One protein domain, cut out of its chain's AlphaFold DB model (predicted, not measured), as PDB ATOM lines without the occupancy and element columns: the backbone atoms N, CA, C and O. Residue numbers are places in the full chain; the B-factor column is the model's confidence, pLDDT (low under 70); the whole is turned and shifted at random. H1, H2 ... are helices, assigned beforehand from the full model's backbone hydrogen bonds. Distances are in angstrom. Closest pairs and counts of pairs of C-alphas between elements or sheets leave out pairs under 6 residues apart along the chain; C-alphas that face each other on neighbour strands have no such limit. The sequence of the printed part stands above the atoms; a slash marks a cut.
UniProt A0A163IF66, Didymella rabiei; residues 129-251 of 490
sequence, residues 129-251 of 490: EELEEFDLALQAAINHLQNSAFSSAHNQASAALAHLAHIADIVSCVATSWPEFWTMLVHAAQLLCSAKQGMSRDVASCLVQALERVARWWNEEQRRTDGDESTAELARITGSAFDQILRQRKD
ATOM      1  N   GLU A 129     251.127  19.362  31.073       94.56
ATOM      2  CA  GLU A 129     252.167  20.232  30.501       94.56
ATOM      3  C   GLU A 129     251.627  21.174  29.410       94.56
ATOM      4  O   GLU A 129     252.145  22.273  29.233       94.56
ATOM      5  N   GLU A 130     250.570  20.774  28.699       93.12
ATOM      6  CA  GLU A 130     249.934  21.578  27.648       93.12
ATOM      7  C   GLU A 130     248.817  22.484  28.196       93.12
ATOM      8  O   GLU A 130     248.296  23.336  27.476       93.12
ATOM      9  N   LEU A 131     248.461  22.325  29.477       95.75
ATOM     10  CA  LEU A 131     247.320  22.978  30.121       95.75
ATOM     11  C   LEU A 131     247.703  24.139  31.050       95.75
ATOM     12  O   LEU A 131     246.821  24.704  31.686       95.75
ATOM     13  N   GLU A 132     248.974  24.552  31.114       96.50
ATOM     14  CA  GLU A 132     249.423  25.588  32.063       96.50
ATOM     15  C   GLU A 132     248.641  26.910  31.921       96.50
ATOM     16  O   GLU A 132     248.139  27.451  32.907       96.50
ATOM     17  N   GLU A 133     248.471  27.420  30.695       96.56
ATOM     18  CA  GLU A 133     247.707  28.655  30.450       96.56
ATOM     19  C   GLU A 133     246.212  28.492  30.768       96.56
ATOM     20  O   GLU A 133     245.582  29.404  31.310       96.56
ATOM     21  N   PHE A 134     245.654  27.319  30.459       97.06
ATOM     22  CA  PHE A 134     244.266  26.969  30.750       97.06
ATOM     23  C   PHE A 134     244.009  26.934  32.264       97.06
ATOM     24  O   PHE A 134     243.077  27.586  32.742       97.06
ATOM     25  N   ASP A 135     244.867  26.250  33.021       97.56
ATOM     26  CA  ASP A 135     244.767  26.114  34.475       97.56
ATOM     27  C   ASP A 135     244.915  27.472  35.173       97.56
ATOM     28  O   ASP A 135     244.155  27.790  36.094       97.56
ATOM     29  N   LEU A 136     245.841  28.320  34.708       97.62
ATOM     30  CA  LEU A 136     246.016  29.679  35.230       97.62
ATOM     31  C   LEU A 136     244.761  30.538  35.025       97.62
ATOM     32  O   LEU A 136     244.312  31.206  35.963       97.62
ATOM     33  N   ALA A 137     244.178  30.516  33.824       98.06
ATOM     34  CA  ALA A 137     242.964  31.269  33.520       98.06
ATOM     35  C   ALA A 137     241.758  30.755  34.319       98.06
ATOM     36  O   ALA A 137     240.994  31.549  34.878       98.06
ATOM     37  N   LEU A 138     241.614  29.434  34.434       97.94
ATOM     38  CA  LEU A 138     240.546  28.807  35.201       97.94
ATOM     39  C   LEU A 138     240.659  29.117  36.696       97.94
ATOM     40  O   LEU A 138     239.674  29.521  37.318       97.94
ATOM     41  N   GLN A 139     241.857  29.023  37.273       97.88
ATOM     42  CA  GLN A 139     242.081  29.367  38.675       97.88
ATOM     43  C   GLN A 139     241.818  30.855  38.939       97.88
ATOM     44  O   GLN A 139     241.218  31.206  39.957       97.88
ATOM     45  N   ALA A 140     242.217  31.743  38.021       97.88
ATOM     46  CA  ALA A 140     241.913  33.169  38.117       97.88
ATOM     47  C   ALA A 140     240.398  33.434  38.093       97.88
ATOM     48  O   ALA A 140     239.898  34.216  38.908       97.88
ATOM     49  N   ALA A 141     239.658  32.747  37.219       97.69
ATOM     50  CA  ALA A 141     238.204  32.839  37.141       97.69
ATOM     51  C   ALA A 141     237.516  32.338  38.423       97.69
ATOM     52  O   ALA A 141     236.648  33.028  38.962       97.69
ATOM     53  N   ILE A 142     237.936  31.186  38.956       97.06
ATOM     54  CA  ILE A 142     237.425  30.630  40.221       97.06
ATOM     55  C   ILE A 142     237.684  31.605  41.373       97.06
ATOM     56  O   ILE A 142     236.753  31.960  42.098       97.06
ATOM     57  N   ASN A 143     238.917  32.106  41.496       96.44
ATOM     58  CA  ASN A 143     239.287  33.077  42.524       96.44
ATOM     59  C   ASN A 143     238.451  34.360  42.409       96.44
ATOM     60  O   ASN A 143     238.008  34.908  43.419       96.44
ATOM     61  N   HIS A 144     238.209  34.852  41.191       96.06
ATOM     62  CA  HIS A 144     237.357  36.017  40.974       96.06
ATOM     63  C   HIS A 144     235.916  35.748  41.422       96.06
ATOM     64  O   HIS A 144     235.351  36.550  42.162       96.06
ATOM     65  N   LEU A 145     235.319  34.621  41.024       94.94
ATOM     66  CA  LEU A 145     233.951  34.265  41.415       94.94
ATOM     67  C   LEU A 145     233.791  34.062  42.931       94.94
ATOM     68  O   LEU A 145     232.756  34.432  43.486       94.94
ATOM     69  N   GLN A 146     234.809  33.518  43.601       93.75
ATOM     70  CA  GLN A 146     234.826  33.314  45.052       93.75
ATOM     71  C   GLN A 146     234.926  34.620  45.840       93.75
ATOM     72  O   GLN A 146     234.212  34.801  46.824       93.75
ATOM     73  N   ASN A 147     235.792  35.534  45.400       93.12
ATOM     74  CA  ASN A 147     236.092  36.764  46.134       93.12
ATOM     75  C   ASN A 147     235.151  37.928  45.792       93.12
ATOM     76  O   ASN A 147     235.139  38.942  46.489       93.12
ATOM     77  N   SER A 148     234.364  37.812  44.724       90.06
ATOM     78  CA  SER A 148     233.465  38.881  44.294       90.06
ATOM     79  C   SER A 148     232.189  38.913  45.135       90.06
ATOM     80  O   SER A 148     231.411  37.951  45.191       90.06
ATOM     81  N   ALA A 149     231.925  40.072  45.734       84.88
ATOM     82  CA  ALA A 149     230.651  40.397  46.364       84.88
ATOM     83  C   ALA A 149     229.609  40.747  45.289       84.88
ATOM     84  O   ALA A 149     229.244  41.906  45.100       84.88
ATOM     85  N   PHE A 150     229.162  39.746  44.526       77.44
ATOM     86  CA  PHE A 150     228.061  39.942  43.588       77.44
ATOM     87  C   PHE A 150     226.769  40.227  44.349       77.44
ATOM     88  O   PHE A 150     226.421  39.512  45.289       77.44
ATOM     89  N   SER A 151     226.052  41.254  43.903       71.00
ATOM     90  CA  SER A 151     224.752  41.636  44.450       71.00
ATOM     91  C   SER A 151     223.618  40.691  44.042       71.00
ATOM     92  O   SER A 151     222.580  40.691  44.694       71.00
ATOM     93  N   SER A 152     223.791  39.901  42.975       83.25
ATOM     94  CA  SER A 152     222.769  38.987  42.454       83.25
ATOM     95  C   SER A 152     223.374  37.741  41.805       83.25
ATOM     96  O   SER A 152     224.484  37.788  41.256       83.25
ATOM     97  N   ALA A 153     222.618  36.639  41.813       85.75
ATOM     98  CA  ALA A 153     222.982  35.413  41.106       85.75
ATOM     99  C   ALA A 153     223.141  35.647  39.592       85.75
ATOM    100  O   ALA A 153     224.088  35.158  38.975       85.75
ATOM    101  N   HIS A 154     222.293  36.509  39.017       88.00
ATOM    102  CA  HIS A 154     222.369  36.915  37.614       88.00
ATOM    103  C   HIS A 154     223.737  37.518  37.242       88.00
ATOM    104  O   HIS A 154     224.322  37.145  36.221       88.00
ATOM    105  N   ASN A 155     224.273  38.424  38.071       90.00
ATOM    106  CA  ASN A 155     225.574  39.056  37.834       90.00
ATOM    107  C   ASN A 155     226.717  38.043  37.922       90.00
ATOM    108  O   ASN A 155     227.650  38.085  37.118       90.00
ATOM    109  N   GLN A 156     226.623  37.103  38.863       91.88
ATOM    110  CA  GLN A 156     227.605  36.037  39.001       91.88
ATOM    111  C   GLN A 156     227.589  35.082  37.800       91.88
ATOM    112  O   GLN A 156     228.652  34.756  37.275       91.88
ATOM    113  N   ALA A 157     226.411  34.672  37.327       93.44
ATOM    114  CA  ALA A 157     226.271  33.835  36.136       93.44
ATOM    115  C   ALA A 157     226.779  34.544  34.867       93.44
ATOM    116  O   ALA A 157     227.454  33.925  34.044       93.44
ATOM    117  N   SER A 158     226.547  35.854  34.737       94.69
ATOM    118  CA  SER A 158     227.113  36.669  33.653       94.69
ATOM    119  C   SER A 158     228.643  36.763  33.734       94.69
ATOM    120  O   SER A 158     229.319  36.652  32.711       94.69
ATOM    121  N   ALA A 159     229.212  36.907  34.935       95.88
ATOM    122  CA  ALA A 159     230.661  36.896  35.136       95.88
ATOM    123  C   ALA A 159     231.278  35.519  34.836       95.88
ATOM    124  O   ALA A 159     232.320  35.442  34.190       95.88
ATOM    125  N   ALA A 160     230.630  34.432  35.262       96.75
ATOM    126  CA  ALA A 160     231.072  33.070  34.973       96.75
ATOM    127  C   ALA A 160     231.058  32.780  33.467       96.75
ATOM    128  O   ALA A 160     232.015  32.213  32.949       96.75
ATOM    129  N   LEU A 161     230.021  33.228  32.751       97.06
ATOM    130  CA  LEU A 161     229.947  33.105  31.295       97.06
ATOM    131  C   LEU A 161     231.045  33.913  30.591       97.06
ATOM    132  O   LEU A 161     231.649  33.421  29.642       97.06
ATOM    133  N   ALA A 162     231.343  35.126  31.066       97.06
ATOM    134  CA  ALA A 162     232.440  35.931  30.529       97.06
ATOM    135  C   ALA A 162     233.810  35.258  30.739       97.06
ATOM    136  O   ALA A 162     234.636  35.248  29.828       97.06
ATOM    137  N   HIS A 163     234.030  34.642  31.905       97.88
ATOM    138  CA  HIS A 163     235.230  33.845  32.172       97.88
ATOM    139  C   HIS A 163     235.306  32.598  31.294       97.88
ATOM    140  O   HIS A 163     236.355  32.329  30.719       97.88
ATOM    141  N   LEU A 164     234.197  31.870  31.128       97.88
ATOM    142  CA  LEU A 164     234.151  30.707  30.243       97.88
ATOM    143  C   LEU A 164     234.442  31.095  28.787       97.88
ATOM    144  O   LEU A 164     235.126  30.354  28.087       97.88
ATOM    145  N   ALA A 165     233.983  32.268  28.344       96.88
ATOM    146  CA  ALA A 165     234.299  32.788  27.019       96.88
ATOM    147  C   ALA A 165     235.795  33.064  26.842       96.88
ATOM    148  O   ALA A 165     236.373  32.654  25.840       96.88
ATOM    149  N   HIS A 166     236.437  33.679  27.838       96.94
ATOM    150  CA  HIS A 166     237.883  33.882  27.816       96.94
ATOM    151  C   HIS A 166     238.659  32.556  27.817       96.94
ATOM    152  O   HIS A 166     239.619  32.398  27.065       96.94
ATOM    153  N   ILE A 167     238.223  31.584  28.622       97.38
ATOM    154  CA  ILE A 167     238.824  30.248  28.658       97.38
ATOM    155  C   ILE A 167     238.661  29.552  27.303       97.38
ATOM    156  O   ILE A 167     239.611  28.945  26.828       97.38
ATOM    157  N   ALA A 168     237.507  29.674  26.641       96.62
ATOM    158  CA  ALA A 168     237.290  29.086  25.320       96.62
ATOM    159  C   ALA A 168     238.269  29.610  24.260       96.62
ATOM    160  O   ALA A 168     238.727  28.826  23.429       96.62
ATOM    161  N   ASP A 169     238.635  30.895  24.313       95.44
ATOM    162  CA  ASP A 169     239.662  31.455  23.429       95.44
ATOM    163  C   ASP A 169     241.018  30.756  23.648       95.44
ATOM    164  O   ASP A 169     241.672  30.369  22.682       95.44
ATOM    165  N   ILE A 170     241.414  30.509  24.903       96.12
ATOM    166  CA  ILE A 170     242.656  29.786  25.244       96.12
ATOM    167  C   ILE A 170     242.573  28.322  24.792       96.12
ATOM    168  O   ILE A 170     243.472  27.829  24.112       96.12
ATOM    169  N   VAL A 171     241.469  27.639  25.109       96.31
ATOM    170  CA  VAL A 171     241.227  26.237  24.728       96.31
ATOM    171  C   VAL A 171     241.311  26.071  23.210       96.31
ATOM    172  O   VAL A 171     241.837  25.068  22.743       96.31
ATOM    173  N   SER A 172     240.861  27.055  22.425       95.12
ATOM    174  CA  SER A 172     240.934  26.986  20.960       95.12
ATOM    175  C   SER A 172     242.356  26.968  20.388       95.12
ATOM    176  O   SER A 172     242.562  26.474  19.281       95.12
ATOM    177  N   CYS A 173     243.334  27.480  21.139       94.81
ATOM    178  CA  CYS A 173     244.748  27.460  20.766       94.81
ATOM    179  C   CYS A 173     245.439  26.141  21.142       94.81
ATOM    180  O   CYS A 173     246.444  25.789  20.525       94.81
ATOM    181  N   VAL A 174     244.925  25.451  22.166       95.38
ATOM    182  CA  VAL A 174     245.501  24.210  22.703       95.38
ATOM    183  C   VAL A 174     244.875  22.989  22.035       95.38
ATOM    184  O   VAL A 174     245.591  22.115  21.555       95.38
ATOM    185  N   ALA A 175     243.544  22.953  21.958       95.81
ATOM    186  CA  ALA A 175     242.809  21.800  21.476       95.81
ATOM    187  C   ALA A 175     243.063  21.540  19.986       95.81
ATOM    188  O   ALA A 175     242.931  22.424  19.135       95.81
ATOM    189  N   THR A 176     243.353  20.285  19.660       94.81
ATOM    190  CA  THR A 176     243.601  19.831  18.285       94.81
ATOM    191  C   THR A 176     242.338  19.339  17.585       94.81
ATOM    192  O   THR A 176     242.314  19.190  16.363       94.81
ATOM    193  N   SER A 177     241.275  19.081  18.350       94.75
ATOM    194  CA  SER A 177     240.031  18.499  17.852       94.75
ATOM    195  C   SER A 177     238.800  19.017  18.603       94.75
ATOM    196  O   SER A 177     238.887  19.486  19.739       94.75
ATOM    197  N   TRP A 178     237.622  18.893  17.983       94.62
ATOM    198  CA  TRP A 178     236.341  19.244  18.614       94.62
ATOM    199  C   TRP A 178     236.073  18.485  19.932       94.62
ATOM    200  O   TRP A 178     235.713  19.134  20.915       94.62
ATOM    201  N   PRO A 179     236.271  17.153  20.018       96.44
ATOM    202  CA  PRO A 179     236.117  16.422  21.276       96.44
ATOM    203  C   PRO A 179     236.987  16.942  22.422       96.44
ATOM    204  O   PRO A 179     236.515  17.054  23.556       96.44
ATOM    205  N   GLU A 180     238.241  17.277  22.126       96.19
ATOM    206  CA  GLU A 180     239.200  17.795  23.102       96.19
ATOM    207  C   GLU A 180     238.779  19.182  23.598       96.19
ATOM    208  O   GLU A 180     238.626  19.383  24.805       96.19
ATOM    209  N   PHE A 181     238.456  20.089  22.669       96.44
ATOM    210  CA  PHE A 181     237.936  21.422  22.978       96.44
ATOM    211  C   PHE A 181     236.695  21.350  23.874       96.44
ATOM    212  O   PHE A 181     236.614  22.019  24.903       96.44
ATOM    213  N   TRP A 182     235.726  20.508  23.502       96.94
ATOM    214  CA  TRP A 182     234.487  20.346  24.256       96.94
ATOM    215  C   TRP A 182     234.732  19.796  25.660       96.94
ATOM    216  O   TRP A 182     234.154  20.296  26.622       96.94
ATOM    217  N   THR A 183     235.610  18.800  25.794       96.88
ATOM    218  CA  THR A 183     235.950  18.203  27.092       96.88
ATOM    219  C   THR A 183     236.575  19.242  28.026       96.88
ATOM    220  O   THR A 183     236.143  19.362  29.173       96.88
ATOM    221  N   MET A 184     237.534  20.035  27.536       97.81
ATOM    222  CA  MET A 184     238.165  21.109  28.314       97.81
ATOM    223  C   MET A 184     237.152  22.181  28.732       97.81
ATOM    224  O   MET A 184     237.151  22.630  29.879       97.81
ATOM    225  N   LEU A 185     236.247  22.561  27.827       97.56
ATOM    226  CA  LEU A 185     235.247  23.593  28.090       97.56
ATOM    227  C   LEU A 185     234.178  23.136  29.095       97.56
ATOM    228  O   LEU A 185     233.812  23.893  29.997       97.56
ATOM    229  N   VAL A 186     233.706  21.890  28.986       97.38
ATOM    230  CA  VAL A 186     232.791  21.281  29.966       97.38
ATOM    231  C   VAL A 186     233.470  21.158  31.330       97.38
ATOM    232  O   VAL A 186     232.851  21.491  32.341       97.38
ATOM    233  N   HIS A 187     234.741  20.750  31.371       97.19
ATOM    234  CA  HIS A 187     235.513  20.671  32.612       97.19
ATOM    235  C   HIS A 187     235.633  22.039  33.300       97.19
ATOM    236  O   HIS A 187     235.318  22.169  34.486       97.19
ATOM    237  N   ALA A 188     235.997  23.082  32.545       97.88
ATOM    238  CA  ALA A 188     236.037  24.450  33.051       97.88
ATOM    239  C   ALA A 188     234.665  24.892  33.584       97.88
ATOM    240  O   ALA A 188     234.572  25.404  34.697       97.88
ATOM    241  N   ALA A 189     233.585  24.642  32.837       97.25
ATOM    242  CA  ALA A 189     232.235  24.999  33.264       97.25
ATOM    243  C   ALA A 189     231.834  24.316  34.584       97.25
ATOM    244  O   ALA A 189     231.312  24.988  35.475       97.25
ATOM    245  N   GLN A 190     232.122  23.023  34.758       95.62
ATOM    246  CA  GLN A 190     231.846  22.286  36.000       95.62
ATOM    247  C   GLN A 190     232.601  22.870  37.206       95.62
ATOM    248  O   GLN A 190     232.029  23.028  38.292       95.62
ATOM    249  N   LEU A 191     233.869  23.244  37.018       96.38
ATOM    250  CA  LEU A 191     234.673  23.870  38.068       96.38
ATOM    251  C   LEU A 191     234.184  25.286  38.405       96.38
ATOM    252  O   LEU A 191     234.084  25.629  39.584       96.38
ATOM    253  N   LEU A 192     233.772  26.077  37.408       96.25
ATOM    254  CA  LEU A 192     233.150  27.389  37.634       96.25
ATOM    255  C   LEU A 192     231.818  27.277  38.393       96.25
ATOM    256  O   LEU A 192     231.556  28.084  39.284       96.25
ATOM    257  N   CYS A 193     231.004  26.254  38.107       94.00
ATOM    258  CA  CYS A 193     229.777  25.976  38.865       94.00
ATOM    259  C   CYS A 193     230.074  25.633  40.330       94.00
ATOM    260  O   CYS A 193     229.277  25.944  41.214       94.00
ATOM    261  N   SER A 194     231.223  25.013  40.597       93.38
ATOM    262  CA  SER A 194     231.652  24.605  41.939       93.38
ATOM    263  C   SER A 194     232.362  25.720  42.717       93.38
ATOM    264  O   SER A 194     232.629  25.559  43.906       93.38
ATOM    265  N   ALA A 195     232.653  26.861  42.078       93.56
ATOM    266  CA  ALA A 195     233.460  27.923  42.672       93.56
ATOM    267  C   ALA A 195     232.831  28.514  43.947       93.56
ATOM    268  O   ALA A 195     233.553  28.794  44.900       93.56
ATOM    269  N   LYS A 196     231.500  28.680  43.996       86.50
ATOM    270  CA  LYS A 196     230.792  29.283  45.137       86.50
ATOM    271  C   LYS A 196     229.579  28.449  45.545       86.50
ATOM    272  O   LYS A 196     228.624  28.302  44.781       86.50
ATOM    273  N   GLN A 197     229.602  27.946  46.777       73.62
ATOM    274  CA  GLN A 197     228.492  27.195  47.364       73.62
ATOM    275  C   GLN A 197     227.254  28.107  47.480       73.62
ATOM    276  O   GLN A 197     227.348  29.224  47.985       73.62
ATOM    277  N   GLY A 198     226.107  27.664  46.955       69.56
ATOM    278  CA  GLY A 198     224.822  28.383  47.019       69.56
ATOM    279  C   GLY A 198     224.386  29.123  45.747       69.56
ATOM    280  O   GLY A 198     223.193  29.329  45.570       69.56
ATOM    281  N   MET A 199     225.303  29.462  44.834       70.88
ATOM    282  CA  MET A 199     224.981  30.106  43.537       70.88
ATOM    283  C   MET A 199     225.353  29.233  42.331       70.88
ATOM    284  O   MET A 199     225.347  29.677  41.187       70.88
ATOM    285  N   SER A 200     225.673  27.964  42.595       80.75
ATOM    286  CA  SER A 200     226.033  26.976  41.578       80.75
ATOM    287  C   SER A 200     224.931  26.788  40.531       80.75
ATOM    288  O   SER A 200     225.232  26.529  39.374       80.75
ATOM    289  N   ARG A 201     223.661  26.972  40.915       85.38
ATOM    290  CA  ARG A 201     222.495  26.675  40.072       85.38
ATOM    291  C   ARG A 201     222.333  27.646  38.906       85.38
ATOM    292  O   ARG A 201     222.316  27.193  37.765       85.38
ATOM    293  N   ASP A 202     222.280  28.950  39.167       88.38
ATOM    294  CA  ASP A 202     222.125  29.962  38.110       88.38
ATOM    295  C   ASP A 202     223.338  29.981  37.179       88.38
ATOM    296  O   ASP A 202     223.212  30.105  35.959       88.38
ATOM    297  N   VAL A 203     224.532  29.787  37.756       92.81
ATOM    298  CA  VAL A 203     225.770  29.621  36.992       92.81
ATOM    299  C   VAL A 203     225.671  28.381  36.105       92.81
ATOM    300  O   VAL A 203     225.872  28.495  34.900       92.81
ATOM    301  N   ALA A 204     225.301  27.219  36.648       92.81
ATOM    302  CA  ALA A 204     225.169  25.985  35.879       92.81
ATOM    303  C   ALA A 204     224.131  26.105  34.767       92.81
ATOM    304  O   ALA A 204     224.441  25.769  33.627       92.81
ATOM    305  N   SER A 205     222.942  26.631  35.064       91.31
ATOM    306  CA  SER A 205     221.883  26.853  34.076       91.31
ATOM    307  C   SER A 205     222.381  27.727  32.919       91.31
ATOM    308  O   SER A 205     222.298  27.332  31.753       91.31
ATOM    309  N   CYS A 206     223.018  28.859  33.242       94.19
ATOM    310  CA  CYS A 206     223.598  29.777  32.264       94.19
ATOM    311  C   CYS A 206     224.691  29.111  31.409       94.19
ATOM    312  O   CYS A 206     224.648  29.177  30.177       94.19
ATOM    313  N   LEU A 207     225.664  28.443  32.039       95.94
ATOM    314  CA  LEU A 207     226.781  27.815  31.330       95.94
ATOM    315  C   LEU A 207     226.314  26.634  30.467       95.94
ATOM    316  O   LEU A 207     226.743  26.510  29.325       95.94
ATOM    317  N   VAL A 208     225.397  25.801  30.963       95.06
ATOM    318  CA  VAL A 208     224.819  24.672  30.217       95.06
ATOM    319  C   VAL A 208     224.037  25.160  29.003       95.06
ATOM    320  O   VAL A 208     224.236  24.635  27.908       95.06
ATOM    321  N   GLN A 209     223.200  26.189  29.158       93.75
ATOM    322  CA  GLN A 209     222.476  26.791  28.036       93.75
ATOM    323  C   GLN A 209     223.448  27.341  26.984       93.75
ATOM    324  O   GLN A 209     223.220  27.203  25.777       93.75
ATOM    325  N   ALA A 210     224.553  27.938  27.432       95.75
ATOM    326  CA  ALA A 210     225.575  28.455  26.545       95.75
ATOM    327  C   ALA A 210     226.304  27.349  25.776       95.75
ATOM    328  O   ALA A 210     226.398  27.417  24.550       95.75
ATOM    329  N   LEU A 211     226.730  26.295  26.468       97.06
ATOM    330  CA  LEU A 211     227.359  25.119  25.869       97.06
ATOM    331  C   LEU A 211     226.429  24.404  24.882       97.06
ATOM    332  O   LEU A 211     226.846  24.057  23.779       97.06
ATOM    333  N   GLU A 212     225.152  24.234  25.225       95.81
ATOM    334  CA  GLU A 212     224.156  23.656  24.321       95.81
ATOM    335  C   GLU A 212     224.031  24.478  23.027       95.81
ATOM    336  O   GLU A 212     223.953  23.919  21.929       95.81
ATOM    337  N   ARG A 213     224.042  25.814  23.134       95.31
ATOM    338  CA  ARG A 213     223.987  26.704  21.968       95.31
ATOM    339  C   ARG A 213     225.232  26.573  21.095       95.31
ATOM    340  O   ARG A 213     225.082  26.480  19.878       95.31
ATOM    341  N   VAL A 214     226.417  26.495  21.703       96.38
ATOM    342  CA  VAL A 214     227.687  26.240  21.001       96.38
ATOM    343  C   VAL A 214     227.624  24.912  20.247       96.38
ATOM    344  O   VAL A 214     227.834  24.891  19.037       96.38
ATOM    345  N   ALA A 215     227.238  23.821  20.915       96.44
ATOM    346  CA  ALA A 215     227.123  22.506  20.285       96.44
ATOM    347  C   ALA A 215     226.099  22.498  19.139       96.44
ATOM    348  O   ALA A 215     226.317  21.875  18.100       96.44
ATOM    349  N   ARG A 216     224.967  23.197  19.291       95.75
ATOM    350  CA  ARG A 216     223.954  23.312  18.232       95.75
ATOM    351  C   ARG A 216     224.486  24.047  17.011       95.75
ATOM    352  O   ARG A 216     224.266  23.584  15.896       95.75
ATOM    353  N   TRP A 217     225.163  25.171  17.214       95.69
ATOM    354  CA  TRP A 217     225.728  25.955  16.119       95.69
ATOM    355  C   TRP A 217     226.857  25.219  15.413       95.69
ATOM    356  O   TRP A 217     226.877  25.192  14.190       95.69
ATOM    357  N   TRP A 218     227.720  24.543  16.167       95.12
ATOM    358  CA  TRP A 218     228.764  23.704  15.596       95.12
ATOM    359  C   TRP A 218     228.195  22.565  14.739       95.12
ATOM    360  O   TRP A 218     228.619  22.373  13.608       95.12
ATOM    361  N   ASN A 219     227.167  21.857  15.221       94.38
ATOM    362  CA  ASN A 219     226.505  20.793  14.452       94.38
ATOM    363  C   ASN A 219     225.782  21.296  13.193       94.38
ATOM    364  O   ASN A 219     225.534  20.523  12.267       94.38
ATOM    365  N   GLU A 220     225.333  22.548  13.188       94.38
ATOM    366  CA  GLU A 220     224.793  23.190  11.991       94.38
ATOM    367  C   GLU A 220     225.916  23.530  11.013       94.38
ATOM    368  O   GLU A 220     225.771  23.242   9.829       94.38
ATOM    369  N   GLU A 221     227.042  24.052  11.498       94.31
ATOM    370  CA  GLU A 221     228.177  24.380  10.639       94.31
ATOM    371  C   GLU A 221     228.817  23.132  10.025       94.31
ATOM    372  O   GLU A 221     228.972  23.067   8.812       94.31
ATOM    373  N   GLN A 222     229.031  22.069  10.808       92.75
ATOM    374  CA  GLN A 222     229.526  20.788  10.290       92.75
ATOM    375  C   GLN A 222     228.640  20.210   9.178       92.75
ATOM    376  O   GLN A 222     229.141  19.567   8.259       92.75
ATOM    377  N   ARG A 223     227.320  20.434   9.246       93.75
ATOM    378  CA  ARG A 223     226.394  20.019   8.184       93.75
ATOM    379  C   ARG A 223     226.527  20.864   6.920       93.75
ATOM    380  O   ARG A 223     226.159  20.381   5.854       93.75
ATOM    381  N   ARG A 224     227.000  22.107   7.024       94.69
ATOM    382  CA  ARG A 224     227.196  23.004   5.876       94.69
ATOM    383  C   ARG A 224     228.491  22.725   5.136       94.69
ATOM    384  O   ARG A 224     228.499  22.832   3.914       94.69
ATOM    385  N   THR A 225     229.551  22.371   5.852       93.38
ATOM    386  CA  THR A 225     230.907  22.257   5.294       93.38
ATOM    387  C   THR A 225     231.421  20.825   5.187       93.38
ATOM    388  O   THR A 225     232.611  20.604   5.001       93.38
ATOM    389  N   ASP A 226     230.516  19.843   5.270       91.12
ATOM    390  CA  ASP A 226     230.809  18.407   5.130       91.12
ATOM    391  C   ASP A 226     231.910  17.903   6.092       91.12
ATOM    392  O   ASP A 226     232.592  16.912   5.846       91.12
ATOM    393  N   GLY A 227     232.075  18.594   7.226       86.25
ATOM    394  CA  GLY A 227     232.987  18.217   8.305       86.25
ATOM    395  C   GLY A 227     234.441  18.692   8.189       86.25
ATOM    396  O   GLY A 227     235.210  18.365   9.091       86.25
ATOM    397  N   ASP A 228     234.827  19.475   7.176       84.12
ATOM    398  CA  ASP A 228     236.222  19.936   6.971       84.12
ATOM    399  C   ASP A 228     236.597  21.199   7.784       84.12
ATOM    400  O   ASP A 228     237.418  22.021   7.379       84.12
ATOM    401  N   GLU A 229     235.968  21.401   8.945       84.19
ATOM    402  CA  GLU A 229     236.147  22.634   9.718       84.19
ATOM    403  C   GLU A 229     237.390  22.637  10.600       84.19
ATOM    404  O   GLU A 229     237.690  21.693  11.336       84.19
ATOM    405  N   SER A 230     238.063  23.787  10.600       88.88
ATOM    406  CA  SER A 230     239.223  24.042  11.450       88.88
ATOM    407  C   SER A 230     238.831  24.391  12.892       88.88
ATOM    408  O   SER A 230     237.754  24.923  13.169       88.88
ATOM    409  N   THR A 231     239.756  24.188  13.833       84.69
ATOM    410  CA  THR A 231     239.598  24.616  15.237       84.69
ATOM    411  C   THR A 231     239.452  26.136  15.390       84.69
ATOM    412  O   THR A 231     238.827  26.607  16.339       84.69
ATOM    413  N   ALA A 232     239.955  26.921  14.431       88.19
ATOM    414  CA  ALA A 232     239.776  28.372  14.414       88.19
ATOM    415  C   ALA A 232     238.306  28.772  14.199       88.19
ATOM    416  O   ALA A 232     237.822  29.729  14.810       88.19
ATOM    417  N   GLU A 233     237.575  28.019  13.374       92.62
ATOM    418  CA  GLU A 233     236.154  28.269  13.142       92.62
ATOM    419  C   GLU A 233     235.319  27.930  14.382       92.62
ATOM    420  O   GLU A 233     234.414  28.674  14.768       92.62
ATOM    421  N   LEU A 234     235.701  26.869  15.093       91.31
ATOM    422  CA  LEU A 234     235.102  26.507  16.374       91.31
ATOM    423  C   LEU A 234     235.248  27.623  17.420       91.31
ATOM    424  O   LEU A 234     234.279  27.951  18.114       91.31
ATOM    425  N   ALA A 235     236.430  28.237  17.507       91.00
ATOM    426  CA  ALA A 235     236.681  29.388  18.375       91.00
ATOM    427  C   ALA A 235     235.747  30.554  18.029       91.00
ATOM    428  O   ALA A 235     235.091  31.132  18.897       91.00
ATOM    429  N   ARG A 236     235.627  30.861  16.729       94.69
ATOM    430  CA  ARG A 236     234.772  31.937  16.213       94.69
ATOM    431  C   ARG A 236     233.300  31.709  16.561       94.69
ATOM    432  O   ARG A 236     232.632  32.637  17.025       94.69
ATOM    433  N   ILE A 237     232.797  30.491  16.351       95.06
ATOM    434  CA  ILE A 237     231.416  30.100  16.668       95.06
ATOM    435  C   ILE A 237     231.171  30.200  18.173       95.06
ATOM    436  O   ILE A 237     230.175  30.792  18.592       95.06
ATOM    437  N   THR A 238     232.100  29.684  18.979       95.56
ATOM    438  CA  THR A 238     231.998  29.689  20.443       95.56
ATOM    439  C   THR A 238     231.979  31.111  20.999       95.56
ATOM    440  O   THR A 238     231.046  31.481  21.714       95.56
ATOM    441  N   GLY A 239     232.936  31.952  20.592       94.56
ATOM    442  CA  GLY A 239     232.983  33.357  20.990       94.56
ATOM    443  C   GLY A 239     231.726  34.123  20.568       94.56
ATOM    444  O   GLY A 239     231.148  34.858  21.365       94.56
ATOM    445  N   SER A 240     231.225  33.894  19.346       95.19
ATOM    446  CA  SER A 240     229.978  34.515  18.880       95.19
ATOM    447  C   SER A 240     228.754  34.071  19.689       95.19
ATOM    448  O   SER A 240     227.847  34.880  19.907       95.19
ATOM    449  N   ALA A 241     228.695  32.805  20.111       95.12
ATOM    450  CA  ALA A 241     227.592  32.277  20.910       95.12
ATOM    451  C   ALA A 241     227.574  32.918  22.298       95.12
ATOM    452  O   ALA A 241     226.534  33.416  22.735       95.12
ATOM    453  N   PHE A 242     228.730  32.979  22.957       96.44
ATOM    454  CA  PHE A 242     228.862  33.614  24.264       96.44
ATOM    455  C   PHE A 242     228.596  35.120  24.213       96.44
ATOM    456  O   PHE A 242     227.819  35.616  25.027       96.44
ATOM    457  N   ASP A 243     229.125  35.836  23.216       95.25
ATOM    458  CA  ASP A 243     228.843  37.264  23.013       95.25
ATOM    459  C   ASP A 243     227.347  37.528  22.781       95.25
ATOM    460  O   ASP A 243     226.827  38.577  23.175       95.25
ATOM    461  N   GLN A 244     226.633  36.617  22.108       94.81
ATOM    462  CA  GLN A 244     225.188  36.749  21.934       94.81
ATOM    463  C   GLN A 244     224.444  36.517  23.250       94.81
ATOM    464  O   GLN A 244     223.554  37.298  23.569       94.81
ATOM    465  N   ILE A 245     224.803  35.490  24.021       93.31
ATOM    466  CA  ILE A 245     224.135  35.193  25.296       93.31
ATOM    467  C   ILE A 245     224.406  36.296  26.318       93.31
ATOM    468  O   ILE A 245     223.481  36.738  26.989       93.31
ATOM    469  N   LEU A 246     225.634  36.814  26.396       93.75
ATOM    470  CA  LEU A 246     225.963  37.953  27.256       93.75
ATOM    471  C   LEU A 246     225.162  39.206  26.887       93.75
ATOM    472  O   LEU A 246     224.767  39.949  27.781       93.75
ATOM    473  N   ARG A 247     224.910  39.447  25.593       93.75
ATOM    474  CA  ARG A 247     224.014  40.525  25.147       93.75
ATOM    475  C   ARG A 247     222.573  40.256  25.565       93.75
ATOM    476  O   ARG A 247     222.006  41.075  26.269       93.75
ATOM    477  N   GLN A 248     222.046  39.070  25.261       91.88
ATOM    478  CA  GLN A 248     220.691  38.677  25.660       91.88
ATOM    479  C   GLN A 248     220.472  38.833  27.167       91.88
ATOM    480  O   GLN A 248     219.450  39.366  27.568       91.88
ATOM    481  N   ARG A 249     221.450  38.445  27.997       90.56
ATOM    482  CA  ARG A 249     221.394  38.590  29.459       90.56
ATOM    483  C   ARG A 249     221.352  40.043  29.926       90.56
ATOM    484  O   ARG A 249     220.676  40.320  30.906       90.56
ATOM    485  N   LYS A 250     222.035  40.962  29.235       91.00
ATOM    486  CA  LYS A 250     221.936  42.405  29.522       91.00
ATOM    487  C   LYS A 250     220.547  42.953  29.201       91.00
ATOM    488  O   LYS A 250     220.088  43.851  29.895       91.00
ATOM    489  N   ASP A 251     219.895  42.372  28.200       92.69
ATOM    490  CA  ASP A 251     218.584  42.800  27.718       92.69
ATOM    491  C   ASP A 251     217.422  42.110  28.475       92.69
ATOM    492  O   ASP A 251     216.262  42.445  28.252       92.69
TER     493      ASP A 251
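What this domain is: This is residues 129 to 251 of the 490 residues of a protein of Didymella rabiei (UniProt A0A163IF66). Two flat layers of helices make a slab: H1, H2 and H5 lie side by side in a row with H2 in the middle, and the hairpin of H3 and H4 covers one face of that row, crossing it aslant. H4 reaches from one end of H2 to beyond H5, and the link from H4 to H5 folds the chain back into the first layer. The printed part has 123 residues with five named helices, H1 to H5 in order along the chain, and no named strand; its class is all helix. It is compact, with a radius of gyration of the C-alphas of 14.3 A, and flat in outline, spanning 46 by 38 by 17 A.

Where its parts are: H1, residues 132 to 147, begins with C-alpha 132 at (249.423, 25.588, 32.063) and measures 22.4 A from first to last C-alpha. H2, residues 153 to 174, measures 31.2 A, and H3, residues 178 to 194, measures 24.4 A. H4, residues 200 to 224, is the longest at 35.9 A and begins with C-alpha 200 at (226.033, 26.976, 41.578). H5, residues 231 to 250, measures 28.9 A and ends with C-alpha 250 at (221.936, 42.405, 29.522).

How they stand to each other: H2 is the hub, touching the four other helices. H1 and H2 form a hairpin at a shallow tilt of 6 degrees, the closest C-alphas being those of Ala 141 and His 163, 5.9 A apart. H5 touches H2 at a shallow tilt of 11 degrees, opposite ways, closest at Ser 172 and Ala 235 with C-alphas 5.5 A apart. H1 and H5 are apart. H2 and H3 form a hairpin at a shallow tilt of 31 degrees, with the closest C-alphas, of Val 171 and Phe 181, 6.1 A apart. H3 and H4 form a hairpin at a shallow tilt of 12 degrees, with the closest C-alphas, of Cys 193 and Ser 200, 4.7 A apart. H1 to H4 are an up and down bundle, each helix running against the one before it. H4 touches H2 with residues 202 to 210 alone, at a steep tilt of 42 degrees, the same way; the closest C-alphas, of Ala 157 and Val 203, are 4.3 A apart. Every O i to N i+4 pair is within hydrogen-bond range in H1, H3 and H5, against 17 of 18 in H2 and 20 of 21 in H4.

The domain as a whole: The two C-alphas farthest apart, of Ala 149 and Asp 226, are 46.7 A apart. The printed part has no cut. The links H1 to H2, H2 to H3 and H3 to H4 are tight, and the link H4 to H5 is short. The mean pLDDT of the printed part is 93.2, and Gly 198, between H3 and H4, is under 70.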